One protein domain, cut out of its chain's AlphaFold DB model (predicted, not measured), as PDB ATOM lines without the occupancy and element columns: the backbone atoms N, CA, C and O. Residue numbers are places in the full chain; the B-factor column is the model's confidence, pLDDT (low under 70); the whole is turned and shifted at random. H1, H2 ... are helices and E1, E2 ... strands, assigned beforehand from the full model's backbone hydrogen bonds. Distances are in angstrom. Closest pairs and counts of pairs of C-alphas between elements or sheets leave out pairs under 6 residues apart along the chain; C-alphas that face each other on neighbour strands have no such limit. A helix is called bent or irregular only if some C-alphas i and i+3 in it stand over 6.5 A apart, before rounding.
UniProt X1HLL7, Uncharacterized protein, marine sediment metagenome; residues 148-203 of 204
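This is residues 148 to 203 of the 204 residues of an uncharacterized protein of marine sediment metagenome (UniProt X1HLL7). A long hairpin of two antiparallel strands, E2 and E3, makes the length of the domain, with a single helix, H1, alongside the half of it that holds the beginning of E2. A short strand, E1, leads into the helix at one end, and after E3 a tail without a named element folds back beyond Asn 195. The printed part has 56 residues, with one named helix and three named strands in the order E1, H1, E2, E3; the two-stranded sheet has the order E2 - E3 and is antiparallel. The class is mixed, helices and strands: of the 35 residues in named elements, H1 holds 11 and the strands hold 24. The whole is loose, with a radius of gyration of the C-alphas of 12.9 A, and only just elongated, spanning 37 by 24 by 19 A.

The printed part begins at Ile 148, and its first named element is the strand E1, residues 152 to 154, which begins with C-alpha 152 at (94.811, 142.164, 116.370). After Thr 155 comes the helix H1, residues 156 to 166, 15.6 A from its first C-alpha to its last; it is not bent. Residues 167 to 169 follow, and then the strand E2, residues 170 to 180, the longest strand by residues. Its first C-alpha is at (118.412, 136.696, 124.647), and it measures 27.0 A from first to last C-alpha, with a bend of 50 degrees at residue 177. Asn 181 and Asp 182 lead over to the strand E3, residues 183 to 192, which measures 27.8 A and ends with C-alpha 192 at (121.220, 136.936, 121.551). Residues 193 to 203 hold no named helix and no named strand.

E2 and E3 are neighbour strands and form a hairpin over a tight link of 2 residues. They are antiparallel, with 163 degrees between their N-to-C directions. C-alphas 170 and 192 face each other at 4.2 A, and near the turn C-alphas 180 and 183 face each other at 5.4 A. Among the backbone pairs within hydrogen-bond range are N 171 and O 191 at 2.7 A, N 185 and O 178 at 2.8 A, and N 180 and O 183 at 2.9 A. H1 and E2 are near each other, with 11 pairs of C-alphas within 10 A but no pair within 8 A. H1 and E3 are apart, with 3 pairs of C-alphas within 10 A. Residues 156 to 164 of H1 make these pairs with E2 and E3. In H1 every O i to N i+4 pair is within hydrogen-bond range. E1 and H1 meet only through their link, and E1 is apart from both E2 and E3. E1 pairs with no named strand.

The two C-alphas farthest apart are those of Asp 182, between E2 and E3, and Asn 195, after E3, at 37.3 A. The C-alphas of Ile 148 and Val 203, the first and last printed residues, are 22.0 A apart. The printed part is one domain, runs from 148 to 203 and has no cut; the full chain has 204 residues. The links from E1 to H1, from H1 to E2 and from E2 to E3 are tight, with 1, 3 and 2 residues, and no link is long. The mean pLDDT of the printed part is 84.2, and that of H1 is 91. The model's confidence is low, under 70, in residues 198 to 203, where the printed part ends with C-alpha 203 at (112.409, 128.146, 115.897).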
ATOM      1  N   ILE A 148      97.889 145.061 114.028       82.44
ATOM      2  CA  ILE A 148      98.010 144.446 112.702       82.44
ATOM      3  C   ILE A 148      96.626 143.976 112.266       82.44
ATOM      4  O   ILE A 148      96.042 143.073 112.875       82.44
ATOM      5  N   SER A 149      96.127 144.547 111.166       74.06
ATOM      6  CA  SER A 149      94.836 144.162 110.588       74.06
ATOM      7  C   SER A 149      94.717 142.644 110.397       74.06
ATOM      8  O   SER A 149      95.566 142.004 109.775       74.06
ATOM      9  N   GLY A 150      93.654 142.058 110.955       72.62
ATOM     10  CA  GLY A 150      93.376 140.617 110.902       72.62
ATOM     11  C   GLY A 150      94.129 139.749 111.922       72.62
ATOM     12  O   GLY A 150      93.758 138.591 112.088       72.62
ATOM     13  N   PHE A 151      95.127 140.289 112.628       72.94
ATOM     14  CA  PHE A 151      95.859 139.595 113.699       72.94
ATOM     15  C   PHE A 151      95.521 140.158 115.089       72.94
ATOM     16  O   PHE A 151      95.444 139.411 116.063       72.94
ATOM     17  N   GLY A 152      95.234 141.460 115.162       80.81
ATOM     18  CA  GLY A 152      94.811 142.164 116.370       80.81
ATOM     19  C   GLY A 152      95.921 142.999 117.006       80.81
ATOM     20  O   GLY A 152      96.969 143.245 116.409       80.81
ATOM     21  N   ARG A 153      95.663 143.444 118.240       84.62
ATOM     22  CA  ARG A 153      96.581 144.273 119.028       84.62
ATOM     23  C   ARG A 153      97.627 143.411 119.723       84.62
ATOM     24  O   ARG A 153      97.294 142.518 120.505       84.62
ATOM     25  N   ILE A 154      98.885 143.723 119.466       88.00
ATOM     26  CA  ILE A 154     100.056 143.073 120.030       88.00
ATOM     27  C   ILE A 154     100.644 144.009 121.083       88.00
ATOM     28  O   ILE A 154     100.995 145.151 120.793       88.00
ATOM     29  N   THR A 155     100.725 143.511 122.314       88.56
ATOM     30  CA  THR A 155     101.346 144.210 123.442       88.56
ATOM     31  C   THR A 155     102.752 143.678 123.676       88.56
ATOM     32  O   THR A 155     103.047 142.530 123.330       88.56
ATOM     33  N   GLU A 156     103.582 144.457 124.368       87.88
ATOM     34  CA  GLU A 156     104.893 144.011 124.851       87.88
ATOM     35  C   GLU A 156     104.806 142.650 125.559       87.88
ATOM     36  O   GLU A 156     105.534 141.718 125.231       87.88
ATOM     37  N   LYS A 157     103.823 142.475 126.451       89.25
ATOM     38  CA  LYS A 157     103.592 141.215 127.174       89.25
ATOM     39  C   LYS A 157     103.346 140.018 126.248       89.25
ATOM     40  O   LYS A 157     103.752 138.903 126.580       89.25
ATOM     41  N   ILE A 158     102.635 140.212 125.135       91.25
ATOM     42  CA  ILE A 158     102.372 139.141 124.162       91.25
ATOM     43  C   ILE A 158     103.667 138.764 123.444       91.25
ATOM     44  O   ILE A 158     103.961 137.573 123.340       91.25
ATOM     45  N   ILE A 159     104.444 139.757 123.004       92.00
ATOM     46  CA  ILE A 159     105.732 139.537 122.332       92.00
ATOM     47  C   ILE A 159     106.706 138.848 123.282       92.00
ATOM     48  O   ILE A 159     107.242 137.797 122.942       92.00
ATOM     49  N   TRP A 160     106.846 139.364 124.502       90.62
ATOM     50  CA  TRP A 160     107.706 138.790 125.533       90.62
ATOM     51  C   TRP A 160     107.355 137.325 125.788       90.62
ATOM     52  O   TRP A 160     108.213 136.451 125.737       90.62
ATOM     53  N   LYS A 161     106.067 137.016 125.985       93.00
ATOM     54  CA  LYS A 161     105.615 135.635 126.180       93.00
ATOM     55  C   LYS A 161     105.920 134.746 124.968       93.00
ATOM     56  O   LYS A 161     106.242 133.576 125.154       93.00
ATOM     57  N   ALA A 162     105.793 135.269 123.748       92.25
ATOM     58  CA  ALA A 162     106.132 134.526 122.541       92.25
ATOM     59  C   ALA A 162     107.636 134.224 122.471       92.25
ATOM     60  O   ALA A 162     107.988 133.080 122.206       92.25
ATOM     61  N   ILE A 163     108.497 135.200 122.788       92.06
ATOM     62  CA  ILE A 163     109.956 135.022 122.852       92.06
ATOM     63  C   ILE A 163     110.333 133.995 123.921       92.06
ATOM     64  O   ILE A 163     111.060 133.055 123.617       92.06
ATOM     65  N   GLU A 164     109.807 134.109 125.143       92.75
ATOM     66  CA  GLU A 164     110.087 133.150 126.226       92.75
ATOM     67  C   GLU A 164     109.750 131.710 125.823       92.75
ATOM     68  O   GLU A 164     110.510 130.781 126.098       92.75
ATOM     69  N   ASN A 165     108.641 131.517 125.103       92.81
ATOM     70  CA  ASN A 165     108.230 130.199 124.624       92.81
ATOM     71  C   ASN A 165     109.179 129.607 123.568       92.81
ATOM     72  O   ASN A 165     109.157 128.394 123.378       92.81
ATOM     73  N   THR A 166     110.004 130.419 122.898       90.38
ATOM     74  CA  THR A 166     111.016 129.910 121.951       90.38
ATOM     75  C   THR A 166     112.192 129.235 122.657       90.38
ATOM     76  O   THR A 166     112.919 128.461 122.045       90.38
ATOM     77  N   GLY A 167     112.426 129.544 123.939       89.31
ATOM     78  CA  GLY A 167     113.611 129.083 124.666       89.31
ATOM     79  C   GLY A 167     114.940 129.639 124.131       89.31
ATOM     80  O   GLY A 167     116.002 129.192 124.571       89.31
ATOM     81  N   ILE A 168     114.906 130.600 123.201       89.25
ATOM     82  CA  ILE A 168     116.093 131.270 122.670       89.25
ATOM     83  C   ILE A 168     116.685 132.157 123.773       89.25
ATOM     84  O   ILE A 168     115.986 133.024 124.286       89.25
ATOM     85  N   PRO A 169     117.962 131.993 124.159       90.31
ATOM     86  CA  PRO A 169     118.600 132.879 125.124       90.31
ATOM     87  C   PRO A 169     118.868 134.265 124.519       90.31
ATOM     88  O   PRO A 169     119.660 134.395 123.586       90.31
ATOM     89  N   TYR A 170     118.269 135.306 125.095       92.56
ATOM     90  CA  TYR A 170     118.412 136.696 124.647       92.56
ATOM     91  C   TYR A 170     118.776 137.642 125.804       92.56
ATOM     92  O   TYR A 170     118.628 137.292 126.982       92.56
ATOM     93  N   VAL A 171     119.328 138.802 125.455       93.62
ATOM     94  CA  VAL A 171     119.642 139.933 126.337       93.62
ATOM     95  C   VAL A 171     118.500 140.941 126.294       93.62
ATOM     96  O   VAL A 171     117.979 141.301 127.345       93.62
ATOM     97  N   ASP A 172     118.096 141.332 125.086       93.19
ATOM     98  CA  ASP A 172     117.025 142.294 124.843       93.19
ATOM     99  C   ASP A 172     116.325 142.001 123.507       93.19
ATOM    100  O   ASP A 172     116.774 141.159 122.715       93.19
ATOM    101  N   TRP A 173     115.206 142.671 123.250       93.81
ATOM    102  CA  TRP A 173     114.480 142.572 121.992       93.81
ATOM    103  C   TRP A 173     113.790 143.885 121.624       93.81
ATOM    104  O   TRP A 173     113.461 144.718 122.460       93.81
ATOM    105  N   THR A 174     113.522 144.057 120.333       93.31
ATOM    106  CA  THR A 174     112.672 145.142 119.841       93.31
ATOM    107  C   THR A 174     111.788 144.646 118.709       93.31
ATOM    108  O   THR A 174     112.131 143.700 117.994       93.31
ATOM    109  N   ALA A 175     110.622 145.264 118.557       92.62
ATOM    110  CA  ALA A 175     109.664 144.921 117.523       92.62
ATOM    111  C   ALA A 175     109.262 146.164 116.737       92.62
ATOM    112  O   ALA A 175     109.049 147.237 117.297       92.62
ATOM    113  N   HIS A 176     109.130 146.004 115.426       89.44
ATOM    114  CA  HIS A 176     108.714 147.076 114.539       89.44
ATOM    115  C   HIS A 176     107.727 146.550 113.509       89.44
ATOM    116  O   HIS A 176     107.935 145.498 112.905       89.44
ATOM    117  N   LYS A 177     106.651 147.300 113.294       87.81
ATOM    118  CA  LYS A 177     105.726 147.048 112.199       87.81
ATOM    119  C   LYS A 177     106.166 147.837 110.975       87.81
ATOM    120  O   LYS A 177     106.156 149.063 111.006       87.81
ATOM    121  N   GLU A 178     106.433 147.129 109.889       88.00
ATOM    122  CA  GLU A 178     106.724 147.709 108.581       88.00
ATOM    123  C   GLU A 178     105.613 147.353 107.587       88.00
ATOM    124  O   GLU A 178     104.948 146.324 107.710       88.00
ATOM    125  N   VAL A 179     105.392 148.201 106.584       83.81
ATOM    126  CA  VAL A 179     104.474 147.908 105.479       83.81
ATOM    127  C   VAL A 179     105.292 147.628 104.228       83.81
ATOM    128  O   VAL A 179     105.898 148.534 103.662       83.81
ATOM    129  N   VAL A 180     105.267 146.381 103.757       85.06
ATOM    130  CA  VAL A 180     105.997 145.950 102.559       85.06
ATOM    131  C   VAL A 180     105.002 145.396 101.545       85.06
ATOM    132  O   VAL A 180     104.293 144.429 101.821       85.06
ATOM    133  N   ASN A 181     104.951 145.993 100.349       84.69
ATOM    134  CA  ASN A 181     104.028 145.604  99.269       84.69
ATOM    135  C   ASN A 181     102.552 145.532  99.721       84.69
ATOM    136  O   ASN A 181     101.889 144.512  99.518       84.69
ATOM    137  N   ASP A 182     102.053 146.598 100.359       77.75
ATOM    138  CA  ASP A 182     100.681 146.719 100.888       77.75
ATOM    139  C   ASP A 182     100.300 145.647 101.931       77.75
ATOM    140  O   ASP A 182      99.120 145.359 102.150       77.75
ATOM    141  N   LYS A 183     101.297 145.034 102.581       81.38
ATOM    142  CA  LYS A 183     101.102 144.063 103.661       81.38
ATOM    143  C   LYS A 183     101.824 144.517 104.927       81.38
ATOM    144  O   LYS A 183     103.014 144.823 104.850       81.38
ATOM    145  N   PRO A 184     101.143 144.532 106.085       83.31
ATOM    146  CA  PRO A 184     101.811 144.753 107.357       83.31
ATOM    147  C   PRO A 184     102.667 143.530 107.709       83.31
ATOM    148  O   PRO A 184     102.191 142.394 107.665       83.31
ATOM    149  N   ILE A 185     103.926 143.768 108.059       87.94
ATOM    150  CA  ILE A 185     104.893 142.772 108.517       87.94
ATOM    151  C   ILE A 185     105.357 143.177 109.914       87.94
ATOM    152  O   ILE A 185     105.690 144.335 110.158       87.94
ATOM    153  N   LEU A 186     105.378 142.211 110.834       89.81
ATOM    154  CA  LEU A 186     106.001 142.377 112.141       89.81
ATOM    155  C   LEU A 186     107.449 141.895 112.067       89.81
ATOM    156  O   LEU A 186     107.698 140.708 111.860       89.81
ATOM    157  N   HIS A 187     108.386 142.808 112.270       91.44
ATOM    158  CA  HIS A 187     109.788 142.490 112.471       91.44
ATOM    159  C   HIS A 187     110.054 142.332 113.961       91.44
ATOM    160  O   HIS A 187     109.694 143.207 114.748       91.44
ATOM    161  N   LEU A 188     110.698 141.227 114.328       91.88
ATOM    162  CA  LEU A 188     111.168 140.975 115.680       91.88
ATOM    163  C   LEU A 188     112.686 140.821 115.651       91.88
ATOM    164  O   LEU A 188     113.215 139.969 114.937       91.88
ATOM    165  N   TYR A 189     113.371 141.652 116.424       92.31
ATOM    166  CA  TYR A 189     114.821 141.661 116.543       92.31
ATOM    167  C   TYR A 189     115.184 141.209 117.953       92.31
ATOM    168  O   TYR A 189     114.673 141.767 118.921       92.31
ATOM    169  N   LEU A 190     116.047 140.200 118.064       92.50
ATOM    170  CA  LEU A 190     116.546 139.696 119.341       92.50
ATOM    171  C   LEU A 190     118.052 139.933 119.420       92.50
ATOM    172  O   LEU A 190     118.791 139.554 118.509       92.50
ATOM    173  N   GLU A 191     118.505 140.498 120.531       93.00
ATOM    174  CA  GLU A 191     119.909 140.485 120.913       93.00
ATOM    175  C   GLU A 191     120.195 139.167 121.636       93.00
ATOM    176  O   GLU A 191     119.705 138.925 122.736       93.00
ATOM    177  N   LEU A 192     120.944 138.267 121.004       91.75
ATOM    178  CA  LEU A 192     121.220 136.936 121.551       91.75
ATOM    179  C   LEU A 192     122.296 136.999 122.641       91.75
ATOM    180  O   LEU A 192     123.231 137.792 122.555       91.75
ATOM    181  N   LYS A 193     122.210 136.115 123.644       89.69
ATOM    182  CA  LYS A 193     123.299 135.963 124.626       89.69
ATOM    183  C   LYS A 193     124.568 135.424 123.960       89.69
ATOM    184  O   LYS A 193     124.492 134.576 123.068       89.69
ATOM    185  N   ASP A 194     125.725 135.879 124.445       79.81
ATOM    186  CA  ASP A 194     127.047 135.525 123.918       79.81
ATOM    187  C   ASP A 194     127.190 134.020 123.626       79.81
ATOM    188  O   ASP A 194     126.897 133.169 124.470       79.81
ATOM    189  N   ASN A 195     127.695 133.701 122.429       71.62
ATOM    190  CA  ASN A 195     127.917 132.352 121.881       71.62
ATOM    191  C   ASN A 195     126.670 131.558 121.446       71.62
ATOM    192  O   ASN A 195     126.823 130.422 120.988       71.62
ATOM    193  N   TYR A 196     125.456 132.109 121.539       73.50
ATOM    194  CA  TYR A 196     124.276 131.443 120.986       73.50
ATOM    195  C   TYR A 196     124.168 131.686 119.472       73.50
ATOM    196  O   TYR A 196     123.921 132.800 119.017       73.50
ATOM    197  N   ILE A 197     124.344 130.625 118.680       72.19
ATOM    198  CA  ILE A 197     124.076 130.635 117.238       72.19
ATOM    199  C   ILE A 197     122.675 130.067 117.037       72.19
ATOM    200  O   ILE A 197     122.463 128.859 117.170       72.19
ATOM    201  N   ALA A 198     121.717 130.939 116.725       65.12
ATOM    202  CA  ALA A 198     120.377 130.511 116.357       65.12
ATOM    203  C   ALA A 198     120.439 129.629 115.095       65.12
ATOM    204  O   ALA A 198     121.131 129.950 114.128       65.12
ATOM    205  N   SER A 199     119.722 128.506 115.107       68.38
ATOM    206  CA  SER A 199     119.566 127.618 113.950       68.38
ATOM    207  C   SER A 199     118.081 127.443 113.655       68.38
ATOM    208  O   SER A 199     117.281 127.479 114.586       68.38
ATOM    209  N   GLU A 200     117.709 127.219 112.392       64.38
ATOM    210  CA  GLU A 200     116.298 127.066 111.981       64.38
ATOM    211  C   GLU A 200     115.549 125.992 112.792       64.38
ATOM    212  O   GLU A 200     114.369 126.146 113.076       64.38
ATOM    213  N   LYS A 201     116.250 124.953 113.269       58.00
ATOM    214  CA  LYS A 201     115.678 123.887 114.110       58.00
ATOM    215  C   LYS A 201     115.253 124.327 115.517       58.00
ATOM    216  O   LYS A 201     114.589 123.560 116.199       58.00
ATOM    217  N   GLY A 202     115.693 125.495 115.983       53.28
ATOM    218  CA  GLY A 202     115.337 126.039 117.298       53.28
ATOM    219  C   GLY A 202     114.118 126.964 117.282       53.28
ATOM    220  O   GLY A 202     113.791 127.517 118.324       53.28
ATOM    221  N   VAL A 203     113.500 127.175 116.113       52.12
ATOM    222  CA  VAL A 203     112.409 128.146 115.897       52.12
ATOM    223  C   VAL A 203     111.087 127.454 115.498       52.12
ATOM    224  O   VAL A 203     110.077 128.134 115.332       52.12
TER     225      VAL A 203